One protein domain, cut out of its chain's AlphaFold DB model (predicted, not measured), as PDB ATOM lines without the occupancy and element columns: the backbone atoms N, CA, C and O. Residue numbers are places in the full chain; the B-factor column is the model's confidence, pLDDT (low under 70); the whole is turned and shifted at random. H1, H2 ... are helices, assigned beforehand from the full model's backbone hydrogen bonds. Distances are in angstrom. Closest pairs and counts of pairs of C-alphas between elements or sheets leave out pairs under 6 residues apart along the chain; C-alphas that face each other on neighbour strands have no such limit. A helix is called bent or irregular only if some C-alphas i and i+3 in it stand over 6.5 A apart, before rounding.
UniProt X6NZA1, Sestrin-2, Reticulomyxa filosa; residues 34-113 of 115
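What this domain is: This is residues 34 to 113 of the 115 residues of the protein "Sestrin-2" of Reticulomyxa filosa (UniProt X6NZA1). Two helical hairpins, H1 with H2 and H5 with H6, stand next to each other, so that four helices form a row in the order H2, H1, H5, H6, with H1 and H5 meeting where the hairpins join. The chain passes from the first hairpin to the second through two very short helices, H3 and H4, which lie off one side of the row. The printed part has 80 residues with six named helices, H1 to H6 in order along the chain, and no named strand; the class is all helix. The whole is compact, with a radius of gyration of the C-alphas of 13.0 A and spans of 36 by 27 by 23 A.

How they stand to each other: H1, residues 37 to 51, touches H2, residues 54 to 66, and the two form a helical hairpin at a shallow tilt of 12 degrees, opposite ways; their closest C-alphas are those of Glu 38 and Phe 64, 5.2 A apart. H3, residues 72 to 75, is close to but not clearly touching H2, the closest C-alphas, of Glu 61 and Leu 74, being 7.5 A apart. H3 is only just apart from H1, at 8.3 A. H4, residues 77 to 80, and H3 touch only at the corner, and only just, with 3 pairs of C-alphas within 8 A; the closest are those of Trp 73 and Ala 80, 5.1 A apart. H5, residues 83 to 97, is the hub, touching H1, H4 and H6, residues 104 to 111. With residues 85 to 86 alone it touches H4, only at the corner and only just, with 3 pairs of C-alphas within 8 A; the closest are those of Leu 78 and Lys 86, 6.3 A apart. H5 and H1 run the same way at a steep tilt of 39 degrees, with the C-alphas of Ala 47 and Asn 92 closest at 6.4 A. H5 and H6 form a second helical hairpin, opposite ways at a shallow tilt of 25 degrees, the C-alphas of Lys 87 and Leu 110 closest at 6.3 A. The helix packing is only just mostly aligned, with 2 of 3 tilts shallow. H2 is apart from H5 and H6. Every O i to N i+4 pair is within hydrogen-bond range in H2, against 9 of 11 in H1, 8 of 11 in H5 and 2 of 4 in H6; H3 and H4 are too short for such a pair.

Where its parts are: H1 begins at C-alpha 37, (-96.245, -64.064, -56.046), and measures 22.5 A. H2 measures 18.2 A, and H3 and H4 have four residues each. H5 begins at C-alpha 83, (-110.267, -71.698, -48.762), and measures 22.7 A; it is only just irregular, with C-alphas 87 and 90 6.6 A apart. H6 measures 11.2 A and ends at C-alpha 111, (-113.923, -60.733, -45.004).

The domain as a whole: The two C-alphas farthest apart, of Glu 66 and Ser 103, are 35.7 A apart. The printed part has no cut. The link from H5 to H6 is short, the other links are tight, and no link is long. The mean pLDDT of the printed part is 93.8; residues 112 to 113 are under 70.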
ATOM      1  N   PRO A  34     -99.109 -57.111 -50.713       90.25
ATOM      2  CA  PRO A  34     -99.602 -57.921 -49.597       90.25
ATOM      3  C   PRO A  34     -99.869 -59.390 -49.962       90.25
ATOM      4  O   PRO A  34    -100.064 -60.214 -49.074       90.25
ATOM      5  N   ILE A  35     -99.912 -59.718 -51.259       92.75
ATOM      6  CA  ILE A  35    -100.181 -61.065 -51.775       92.75
ATOM      7  C   ILE A  35     -98.870 -61.668 -52.291       92.75
ATOM      8  O   ILE A  35     -98.130 -60.994 -53.016       92.75
ATOM      9  N   LEU A  36     -98.608 -62.929 -51.941       93.06
ATOM     10  CA  LEU A  36     -97.452 -63.702 -52.407       93.06
ATOM     11  C   LEU A  36     -97.491 -63.912 -53.931       93.06
ATOM     12  O   LEU A  36     -98.566 -63.915 -54.532       93.06
ATOM     13  N   GLN A  37     -96.334 -64.059 -54.577       95.00
ATOM     14  CA  GLN A  37     -96.245 -64.064 -56.046       95.00
ATOM     15  C   GLN A  37     -96.984 -65.256 -56.666       95.00
ATOM     16  O   GLN A  37     -97.771 -65.082 -57.593       95.00
ATOM     17  N   GLU A  38     -96.825 -66.451 -56.109       94.69
ATOM     18  CA  GLU A  38     -97.518 -67.663 -56.539       94.69
ATOM     19  C   GLU A  38     -99.044 -67.541 -56.401       94.69
ATOM     20  O   GLU A  38     -99.788 -67.955 -57.287       94.69
ATOM     21  N   TRP A  39     -99.541 -66.859 -55.364       95.62
ATOM     22  CA  TRP A  39    -100.975 -66.583 -55.227       95.62
ATOM     23  C   TRP A  39    -101.492 -65.662 -56.334       95.62
ATOM     24  O   TRP A  39    -102.608 -65.852 -56.817       95.62
ATOM     25  N   ARG A  40    -100.691 -64.682 -56.769       97.00
ATOM     26  CA  ARG A  40    -101.056 -63.785 -57.880       97.00
ATOM     27  C   ARG A  40    -101.151 -64.546 -59.196       97.00
ATOM     28  O   ARG A  40    -102.123 -64.360 -59.923       97.00
ATOM     29  N   TYR A  41    -100.192 -65.430 -59.480       97.25
ATOM     30  CA  TYR A  41    -100.250 -66.279 -60.672       97.25
ATOM     31  C   TYR A  41    -101.442 -67.234 -60.630       97.25
ATOM     32  O   TYR A  41    -102.142 -67.351 -61.630       97.25
ATOM     33  N   TYR A  42    -101.754 -67.837 -59.481       97.44
ATOM     34  CA  TYR A  42    -102.935 -68.695 -59.377       97.44
ATOM     35  C   TYR A  42    -104.252 -67.926 -59.548       97.44
ATOM     36  O   TYR A  42    -105.156 -68.389 -60.239       97.44
ATOM     37  N   LEU A  43    -104.356 -66.713 -58.994       96.88
ATOM     38  CA  LEU A  43    -105.498 -65.823 -59.239       96.88
ATOM     39  C   LEU A  43    -105.630 -65.458 -60.722       96.88
ATOM     40  O   LEU A  43    -106.741 -65.430 -61.252       96.88
ATOM     41  N   ALA A  44    -104.510 -65.210 -61.402       97.19
ATOM     42  CA  ALA A  44    -104.504 -64.953 -62.834       97.19
ATOM     43  C   ALA A  44    -104.958 -66.187 -63.636       97.19
ATOM     44  O   ALA A  44    -105.737 -66.027 -64.574       97.19
ATOM     45  N   ILE A  45    -104.544 -67.403 -63.245       97.62
ATOM     46  CA  ILE A  45    -105.045 -68.659 -63.832       97.62
ATOM     47  C   ILE A  45    -106.562 -68.725 -63.662       97.62
ATOM     48  O   ILE A  45    -107.275 -68.848 -64.650       97.62
ATOM     49  N   MET A  46    -107.073 -68.534 -62.438       97.25
ATOM     50  CA  MET A  46    -108.515 -68.537 -62.166       97.25
ATOM     51  C   MET A  46    -109.281 -67.539 -63.044       97.25
ATOM     52  O   MET A  46    -110.387 -67.845 -63.492       97.25
ATOM     53  N   ALA A  47    -108.732 -66.344 -63.269       97.69
ATOM     54  CA  ALA A  47    -109.336 -65.332 -64.131       97.69
ATOM     55  C   ALA A  47    -109.313 -65.753 -65.611       97.69
ATOM     56  O   ALA A  47    -110.347 -65.708 -66.276       97.69
ATOM     57  N   ALA A  48    -108.170 -66.222 -66.119       97.38
ATOM     58  CA  ALA A  48    -108.016 -66.669 -67.504       97.38
ATOM     59  C   ALA A  48    -108.891 -67.894 -67.830       97.38
ATOM     60  O   ALA A  48    -109.479 -67.964 -68.912       97.38
ATOM     61  N   SER A  49    -109.054 -68.816 -66.875       96.19
ATOM     62  CA  SER A  49    -109.932 -69.987 -66.986       96.19
ATOM     63  C   SER A  49    -111.416 -69.642 -67.126       96.19
ATOM     64  O   SER A  49    -112.193 -70.505 -67.504       96.19
ATOM     65  N   ARG A  50    -111.851 -68.400 -66.857       96.75
ATOM     66  CA  ARG A  50    -113.247 -67.994 -67.110       96.75
ATOM     67  C   ARG A  50    -113.588 -67.875 -68.594       96.75
ATOM     68  O   ARG A  50    -114.769 -67.848 -68.928       96.75
ATOM     69  N   TYR A  51    -112.577 -67.780 -69.450       96.88
ATOM     70  CA  TYR A  51    -112.727 -67.594 -70.892       96.88
ATOM     71  C   TYR A  51    -112.015 -68.680 -71.705       96.88
ATOM     72  O   TYR A  51    -111.770 -68.469 -72.889       96.88
ATOM     73  N   ASP A  52    -111.624 -69.789 -71.065       94.56
ATOM     74  CA  ASP A  52    -110.907 -70.902 -71.702       94.56
ATOM     75  C   ASP A  52    -109.678 -70.443 -72.513       94.56
ATOM     76  O   ASP A  52    -109.381 -70.930 -73.603       94.56
ATOM     77  N   CYS A  53    -108.946 -69.455 -71.985       95.62
ATOM     78  CA  CYS A  53    -107.787 -68.876 -72.660       95.62
ATOM     79  C   CYS A  53    -106.542 -69.760 -72.480       95.62
ATOM     80  O   CYS A  53    -105.607 -69.392 -71.768       95.62
ATOM     81  N   GLU A  54    -106.523 -70.933 -73.120       94.25
ATOM     82  CA  GLU A  54    -105.468 -71.950 -72.967       94.25
ATOM     83  C   GLU A  54    -104.032 -71.407 -73.102       94.25
ATOM     84  O   GLU A  54    -103.207 -71.733 -72.244       94.25
ATOM     85  N   PRO A  55    -103.693 -70.537 -74.082       93.50
ATOM     86  CA  PRO A  55    -102.329 -70.020 -74.195       93.50
ATOM     87  C   PRO A  55    -101.907 -69.185 -72.982       93.50
ATOM     88  O   PRO A  55    -100.757 -69.250 -72.548       93.50
ATOM     89  N   LEU A  56    -102.836 -68.400 -72.429       95.00
ATOM     90  CA  LEU A  56    -102.579 -67.587 -71.245       95.00
ATOM     91  C   LEU A  56    -102.536 -68.458 -69.987       95.00
ATOM     92  O   LEU A  56    -101.656 -68.258 -69.156       95.00
ATOM     93  N   ILE A  57    -103.434 -69.438 -69.869       96.81
ATOM     94  CA  ILE A  57    -103.452 -70.393 -68.756       96.81
ATOM     95  C   ILE A  57    -102.114 -71.132 -68.688       96.81
ATOM     96  O   ILE A  57    -101.446 -71.051 -67.664       96.81
ATOM     97  N   GLY A  58    -101.657 -71.741 -69.786       95.56
ATOM     98  CA  GLY A  58    -100.386 -72.472 -69.806       95.56
ATOM     99  C   GLY A  58     -99.173 -71.587 -69.487       95.56
ATOM    100  O   GLY A  58     -98.263 -72.002 -68.766       95.56
ATOM    101  N   PHE A  59     -99.167 -70.333 -69.955       95.50
ATOM    102  CA  PHE A  59     -98.135 -69.365 -69.572       95.50
ATOM    103  C   PHE A  59     -98.150 -69.076 -68.063       95.50
ATOM    104  O   PHE A  59     -97.100 -69.075 -67.419       95.50
ATOM    105  N   LEU A  60     -99.330 -68.842 -67.488       96.56
ATOM    106  CA  LEU A  60     -99.482 -68.529 -66.070       96.56
ATOM    107  C   LEU A  60     -99.192 -69.734 -65.167       96.56
ATOM    108  O   LEU A  60     -98.624 -69.544 -64.098       96.56
ATOM    109  N   GLU A  61     -99.513 -70.957 -65.594       97.06
ATOM    110  CA  GLU A  61     -99.143 -72.200 -64.904       97.06
ATOM    111  C   GLU A  61     -97.626 -72.375 -64.833       97.06
ATOM    112  O   GLU A  61     -97.083 -72.664 -63.765       97.06
ATOM    113  N   CYS A  62     -96.928 -72.118 -65.943       95.81
ATOM    114  CA  CYS A  62     -95.468 -72.115 -65.972       95.81
ATOM    115  C   CYS A  62     -94.905 -71.082 -64.983       95.81
ATOM    116  O   CYS A  62     -94.053 -71.406 -64.157       95.81
ATOM    117  N   LYS A  63     -95.449 -69.857 -64.976       95.81
ATOM    118  CA  LYS A  63     -95.035 -68.821 -64.018       95.81
ATOM    119  C   LYS A  63     -95.356 -69.172 -62.569       95.81
ATOM    120  O   LYS A  63     -94.530 -68.946 -61.692       95.81
ATOM    121  N   PHE A  64     -96.507 -69.772 -62.303       97.19
ATOM    122  CA  PHE A  64     -96.852 -70.266 -60.976       97.19
ATOM    123  C   PHE A  64     -95.804 -71.266 -60.462       97.19
ATOM    124  O   PHE A  64     -95.357 -71.152 -59.321       97.19
ATOM    125  N   GLN A  65     -95.353 -72.193 -61.313       96.44
ATOM    126  CA  GLN A  65     -94.306 -73.161 -60.976       96.44
ATOM    127  C   GLN A  65     -92.922 -72.514 -60.806       96.44
ATOM    128  O   GLN A  65     -92.220 -72.839 -59.848       96.44
ATOM    129  N   GLU A  66     -92.538 -71.577 -61.684       95.31
ATOM    130  CA  GLU A  66     -91.281 -70.811 -61.573       95.31
ATOM    131  C   GLU A  66     -91.177 -70.073 -60.229       95.31
ATOM    132  O   GLU A  66     -90.091 -69.960 -59.666       95.31
ATOM    133  N   HIS A  67     -92.312 -69.612 -59.697       94.81
ATOM    134  CA  HIS A  67     -92.412 -68.931 -58.407       94.81
ATOM    135  C   HIS A  67     -92.747 -69.877 -57.237       94.81
ATOM    136  O   HIS A  67     -93.249 -69.436 -56.207       94.81
ATOM    137  N   HIS A  68     -92.440 -71.174 -57.371       95.56
ATOM    138  CA  HIS A  68     -92.579 -72.196 -56.323       95.56
ATOM    139  C   HIS A  68     -94.015 -72.418 -55.814       95.56
ATOM    140  O   HIS A  68     -94.223 -72.844 -54.676       95.56
ATOM    141  N   GLY A  69     -95.013 -72.168 -56.661       95.94
ATOM    142  CA  GLY A  69     -96.402 -72.489 -56.373       95.94
ATOM    143  C   GLY A  69     -96.622 -73.987 -56.144       95.94
ATOM    144  O   GLY A  69     -95.977 -74.832 -56.766       95.94
ATOM    145  N   ASN A  70     -97.550 -74.329 -55.246       95.88
ATOM    146  CA  ASN A  70     -97.848 -75.718 -54.896       95.88
ATOM    147  C   ASN A  70     -98.454 -76.483 -56.096       95.88
ATOM    148  O   ASN A  70     -99.593 -76.192 -56.474       95.88
ATOM    149  N   PRO A  71     -97.780 -77.511 -56.650       94.94
ATOM    150  CA  PRO A  71     -98.274 -78.247 -57.818       94.94
ATOM    151  C   PRO A  71     -99.641 -78.909 -57.606       94.94
ATOM    152  O   PRO A  71    -100.393 -79.087 -58.563       94.94
ATOM    153  N   ALA A  72     -99.998 -79.235 -56.358       96.00
ATOM    154  CA  ALA A  72    -101.298 -79.815 -56.036       96.00
ATOM    155  C   ALA A  72    -102.464 -78.909 -56.456       96.00
ATOM    156  O   ALA A  72    -103.532 -79.418 -56.775       96.00
ATOM    157  N   TRP A  73    -102.266 -77.588 -56.502       96.12
ATOM    158  CA  TRP A  73    -103.301 -76.634 -56.906       96.12
ATOM    159  C   TRP A  73    -103.589 -76.656 -58.405       96.12
ATOM    160  O   TRP A  73    -104.698 -76.314 -58.810       96.12
ATOM    161  N   LEU A  74    -102.611 -77.048 -59.227       95.81
ATOM    162  CA  LEU A  74    -102.810 -77.239 -60.665       95.81
ATOM    163  C   LEU A  74    -103.480 -78.590 -60.944       95.81
ATOM    164  O   LEU A  74    -104.385 -78.673 -61.761       95.81
ATOM    165  N   ILE A  75    -103.085 -79.636 -60.210       94.31
ATOM    166  CA  ILE A  75    -103.621 -80.997 -60.388       94.31
ATOM    167  C   ILE A  75    -105.047 -81.115 -59.836       94.31
ATOM    168  O   ILE A  75    -105.938 -81.635 -60.500       94.31
ATOM    169  N   GLY A  76    -105.257 -80.662 -58.600       91.62
ATOM    170  CA  GLY A  76    -106.541 -80.732 -57.903       91.62
ATOM    171  C   GLY A  76    -107.407 -79.485 -58.075       91.62
ATOM    172  O   GLY A  76    -108.460 -79.391 -57.447       91.62
ATOM    173  N   GLY A  77    -106.956 -78.514 -58.877       91.94
ATOM    174  CA  GLY A  77    -107.670 -77.269 -59.132       91.94
ATOM    175  C   GLY A  77    -108.076 -76.546 -57.846       91.94
ATOM    176  O   GLY A  77    -107.364 -76.547 -56.835       91.94
ATOM    177  N   LEU A  78    -109.274 -75.954 -57.876       90.62
ATOM    178  CA  LEU A  78    -109.814 -75.236 -56.729       90.62
ATOM    179  C   LEU A  78    -109.908 -76.114 -55.484       90.62
ATOM    180  O   LEU A  78    -109.665 -75.589 -54.404       90.62
ATOM    181  N   ASP A  79    -110.198 -77.413 -55.592       92.69
ATOM    182  CA  ASP A  79    -110.398 -78.283 -54.428       92.69
ATOM    183  C   ASP A  79    -109.146 -78.431 -53.567       92.69
ATOM    184  O   ASP A  79    -109.255 -78.404 -52.337       92.69
ATOM    185  N   ALA A  80    -107.976 -78.483 -54.205       93.06
ATOM    186  CA  ALA A  80    -106.674 -78.519 -53.543       93.06
ATOM    187  C   ALA A  80    -106.153 -77.132 -53.116       93.06
ATOM    188  O   ALA A  80    -105.174 -77.052 -52.373       93.06
ATOM    189  N   SER A  81    -106.791 -76.051 -53.577       91.75
ATOM    190  CA  SER A  81    -106.414 -74.674 -53.247       91.75
ATOM    191  C   SER A  81    -106.938 -74.218 -51.881       91.75
ATOM    192  O   SER A  81    -107.882 -74.779 -51.309       91.75
ATOM    193  N   ASP A  82    -106.349 -73.138 -51.370       90.50
ATOM    194  CA  ASP A  82    -106.758 -72.535 -50.109       90.50
ATOM    195  C   ASP A  82    -108.213 -72.045 -50.108       90.50
ATOM    196  O   ASP A  82    -108.727 -71.471 -51.071       90.50
ATOM    197  N   ARG A  83    -108.874 -72.154 -48.945       89.94
ATOM    198  CA  ARG A  83    -110.267 -71.698 -48.762       89.94
ATOM    199  C   ARG A  83    -110.458 -70.222 -49.131       89.94
ATOM    200  O   ARG A  83    -111.546 -69.840 -49.553       89.94
ATOM    201  N   LYS A  84    -109.424 -69.387 -48.972       89.50
ATOM    202  CA  LYS A  84    -109.456 -67.969 -49.370       89.50
ATOM    203  C   LYS A  84    -109.652 -67.805 -50.881       89.50
ATOM    204  O   LYS A  84    -110.457 -66.974 -51.281       89.50
ATOM    205  N   LEU A  85    -108.991 -68.626 -51.697       91.25
ATOM    206  CA  LEU A  85    -109.103 -68.589 -53.157       91.25
ATOM    207  C   LEU A  85    -110.471 -69.086 -53.622       91.25
ATOM    208  O   LEU A  85    -111.114 -68.431 -54.437       91.25
ATOM    209  N   LYS A  86    -110.990 -70.153 -53.001       91.94
ATOM    210  CA  LYS A  86    -112.349 -70.659 -53.272       91.94
ATOM    211  C   LYS A  86    -113.436 -69.587 -53.103       91.94
ATOM    212  O   LYS A  86    -114.396 -69.565 -53.866       91.94
ATOM    213  N   LYS A  87    -113.291 -68.680 -52.128       90.81
ATOM    214  CA  LYS A  87    -114.249 -67.576 -51.911       90.81
ATOM    215  C   LYS A  87    -114.232 -66.547 -53.041       90.81
ATOM    216  O   LYS A  87    -115.261 -65.947 -53.332       90.81
ATOM    217  N   ILE A  88    -113.082 -66.349 -53.681       93.44
ATOM    218  CA  ILE A  88    -112.927 -65.385 -54.776       93.44
ATOM    219  C   ILE A  88    -113.612 -65.893 -56.050       93.44
ATOM    220  O   ILE A  88    -114.019 -65.083 -56.876       93.44
ATOM    221  N   THR A  89    -113.820 -67.204 -56.202       93.62
ATOM    222  CA  THR A  89    -114.396 -67.818 -57.409       93.62
ATOM    223  C   THR A  89    -115.723 -67.193 -57.842       93.62
ATOM    224  O   THR A  89    -115.908 -66.933 -59.031       93.62
ATOM    225  N   GLN A  90    -116.631 -66.907 -56.903       93.62
ATOM    226  CA  GLN A  90    -117.913 -66.276 -57.233       93.62
ATOM    227  C   GLN A  90    -117.719 -64.849 -57.753       93.62
ATOM    228  O   GLN A  90    -118.280 -64.488 -58.786       93.62
ATOM    229  N   LEU A  91    -116.889 -64.050 -57.075       95.81
ATOM    230  CA  LEU A  91    -116.588 -62.686 -57.507       95.81
ATOM    231  C   LEU A  91    -115.875 -62.674 -58.865       95.81
ATOM    232  O   LEU A  91    -116.216 -61.865 -59.720       95.81
ATOM    233  N   ASN A  92    -114.938 -63.596 -59.090       96.75
ATOM    234  CA  ASN A  92    -114.247 -63.770 -60.364       96.75
ATOM    235  C   ASN A  92    -115.234 -64.068 -61.508       96.75
ATOM    236  O   ASN A  92    -115.171 -63.443 -62.562       96.75
ATOM    237  N   ALA A  93    -116.202 -64.963 -61.287       96.75
ATOM    238  CA  ALA A  93    -117.232 -65.265 -62.280       96.75
ATOM    239  C   ALA A  93    -118.117 -64.047 -62.601       96.75
ATOM    240  O   ALA A  93    -118.434 -63.808 -63.768       96.75
ATOM    241  N   LEU A  94    -118.487 -63.257 -61.587       97.69
ATOM    242  CA  LEU A  94    -119.253 -62.025 -61.789       97.69
ATOM    243  C   LEU A  94    -118.443 -60.978 -62.550       97.69
ATOM    244  O   LEU A  94    -118.935 -60.458 -63.543       97.69
ATOM    245  N   LEU A  95    -117.199 -60.717 -62.146       97.62
ATOM    246  CA  LEU A  95    -116.307 -59.791 -62.850       97.62
ATOM    247  C   LEU A  95    -116.154 -60.166 -64.328       97.62
ATOM    248  O   LEU A  95    -116.174 -59.285 -65.183       97.62
ATOM    249  N   ALA A  96    -116.047 -61.464 -64.623       97.25
ATOM    250  CA  ALA A  96    -115.835 -61.948 -65.977       97.25
ATOM    251  C   ALA A  96    -117.077 -61.836 -66.883       97.25
ATOM    252  O   ALA A  96    -116.949 -61.565 -68.080       97.25
ATOM    253  N   HIS A  97    -118.278 -62.072 -66.350       97.50
ATOM    254  CA  HIS A  97    -119.472 -62.254 -67.187       97.50
ATOM    255  C   HIS A  97    -120.601 -61.260 -66.914       97.50
ATOM    256  O   HIS A  97    -121.370 -60.958 -67.823       97.50
ATOM    257  N   GLN A  98    -120.740 -60.778 -65.677       97.38
ATOM    258  CA  GLN A  98    -121.828 -59.893 -65.244       97.38
ATOM    259  C   GLN A  98    -121.341 -58.903 -64.170       97.38
ATOM    260  O   GLN A  98    -121.829 -58.925 -63.037       97.38
ATOM    261  N   PRO A  99    -120.377 -58.018 -64.488       97.06
ATOM    262  CA  PRO A  99    -119.771 -57.139 -63.488       97.06
ATOM    263  C   PRO A  99    -120.784 -56.194 -62.820       97.06
ATOM    264  O   PRO A  99    -120.607 -55.812 -61.667       97.06
ATOM    265  N   TRP A 100    -121.886 -55.863 -63.499       97.56
ATOM    266  CA  TRP A 100    -122.980 -55.047 -62.952       97.56
ATOM    267  C   TRP A 100    -123.800 -55.741 -61.852       97.56
ATOM    268  O   TRP A 100    -124.526 -55.065 -61.132       97.56
ATOM    269  N   ALA A 101    -123.714 -57.068 -61.717       97.50
ATOM    270  CA  ALA A 101    -124.425 -57.828 -60.685       97.50
ATOM    271  C   ALA A 101    -123.656 -57.905 -59.351       97.50
ATOM    272  O   ALA A 101    -124.140 -58.495 -58.383       97.50
ATOM    273  N   ILE A 102    -122.454 -57.321 -59.284       96.94
ATOM    274  CA  ILE A 102    -121.661 -57.269 -58.056       96.94
ATOM    275  C   ILE A 102    -122.381 -56.390 -57.027       96.94
ATOM    276  O   ILE A 102    -122.813 -55.277 -57.310       96.94
ATOM    277  N   SER A 103    -122.469 -56.903 -55.803       96.19
ATOM    278  CA  SER A 103    -123.103 -56.243 -54.661       96.19
ATOM    279  C   SER A 103    -122.149 -56.224 -53.462       96.19
ATOM    280  O   SER A 103    -121.198 -57.014 -53.433       96.19
ATOM    281  N   PRO A 104    -122.395 -55.373 -52.449       95.25
ATOM    282  CA  PRO A 104    -121.596 -55.355 -51.225       95.25
ATOM    283  C   PRO A 104    -121.493 -56.721 -50.536       95.25
ATOM    284  O   PRO A 104    -120.452 -57.018 -49.959       95.25
ATOM    285  N   ASP A 105    -122.509 -57.581 -50.660       92.75
ATOM    286  CA  ASP A 105    -122.507 -58.930 -50.081       92.75
ATOM    287  C   ASP A 105    -121.404 -59.818 -50.675       92.75
ATOM    288  O   ASP A 105    -120.729 -60.560 -49.959       92.75
ATOM    289  N   HIS A 106    -121.147 -59.693 -51.981       93.12
ATOM    290  CA  HIS A 106    -120.069 -60.424 -52.649       93.12
ATOM    291  C   HIS A 106    -118.685 -60.008 -52.131       93.12
ATOM    292  O   HIS A 106    -117.775 -60.832 -52.054       93.12
ATOM    293  N   ILE A 107    -118.532 -58.737 -51.748       91.69
ATOM    294  CA  ILE A 107    -117.299 -58.198 -51.167       91.69
ATOM    295  C   ILE A 107    -117.180 -58.608 -49.696       91.69
ATOM    296  O   ILE A 107    -116.133 -59.076 -49.259       91.69
ATOM    297  N   ALA A 108    -118.277 -58.500 -48.949       91.25
ATOM    298  CA  ALA A 108    -118.411 -58.901 -47.556       91.25
ATOM    299  C   ALA A 108    -117.930 -60.342 -47.311       91.25
ATOM    300  O   ALA A 108    -117.119 -60.575 -46.413       91.25
ATOM    301  N   VAL A 109    -118.368 -61.310 -48.122       88.81
ATOM    302  CA  VAL A 109    -118.003 -62.737 -47.978       88.81
ATOM    303  C   VAL A 109    -116.484 -62.972 -47.960       88.81
ATOM    304  O   VAL A 109    -116.007 -63.918 -47.321       88.81
ATOM    305  N   LEU A 110    -115.701 -62.097 -48.599       86.75
ATOM    306  CA  LEU A 110    -114.238 -62.175 -48.579       86.75
ATOM    307  C   LEU A 110    -113.657 -61.913 -47.177       86.75
ATOM    308  O   LEU A 110    -112.622 -62.486 -46.834       86.75
ATOM    309  N   PHE A 111    -114.348 -61.122 -46.350       82.81
ATOM    310  CA  PHE A 111    -113.923 -60.733 -45.004       82.81
ATOM    311  C   PHE A 111    -114.501 -61.629 -43.889       82.81
ATOM    312  O   PHE A 111    -113.787 -61.972 -42.949       82.81
ATOM    313  N   TYR A 112    -115.763 -62.062 -43.990       65.69
ATOM    314  CA  TYR A 112    -116.558 -62.563 -42.847       65.69
ATOM    315  C   TYR A 112    -116.273 -63.984 -42.315       65.69
ATOM    316  O   TYR A 112    -117.072 -64.532 -41.568       65.69
ATOM    317  N   LEU A 113    -115.144 -64.612 -42.641       52.94
ATOM    318  CA  LEU A 113    -114.831 -65.980 -42.172       52.94
ATOM    319  C   LEU A 113    -113.378 -66.099 -41.674       52.94
ATOM    320  O   LEU A 113    -112.715 -67.112 -41.901       52.94
TER     321      LEU A 113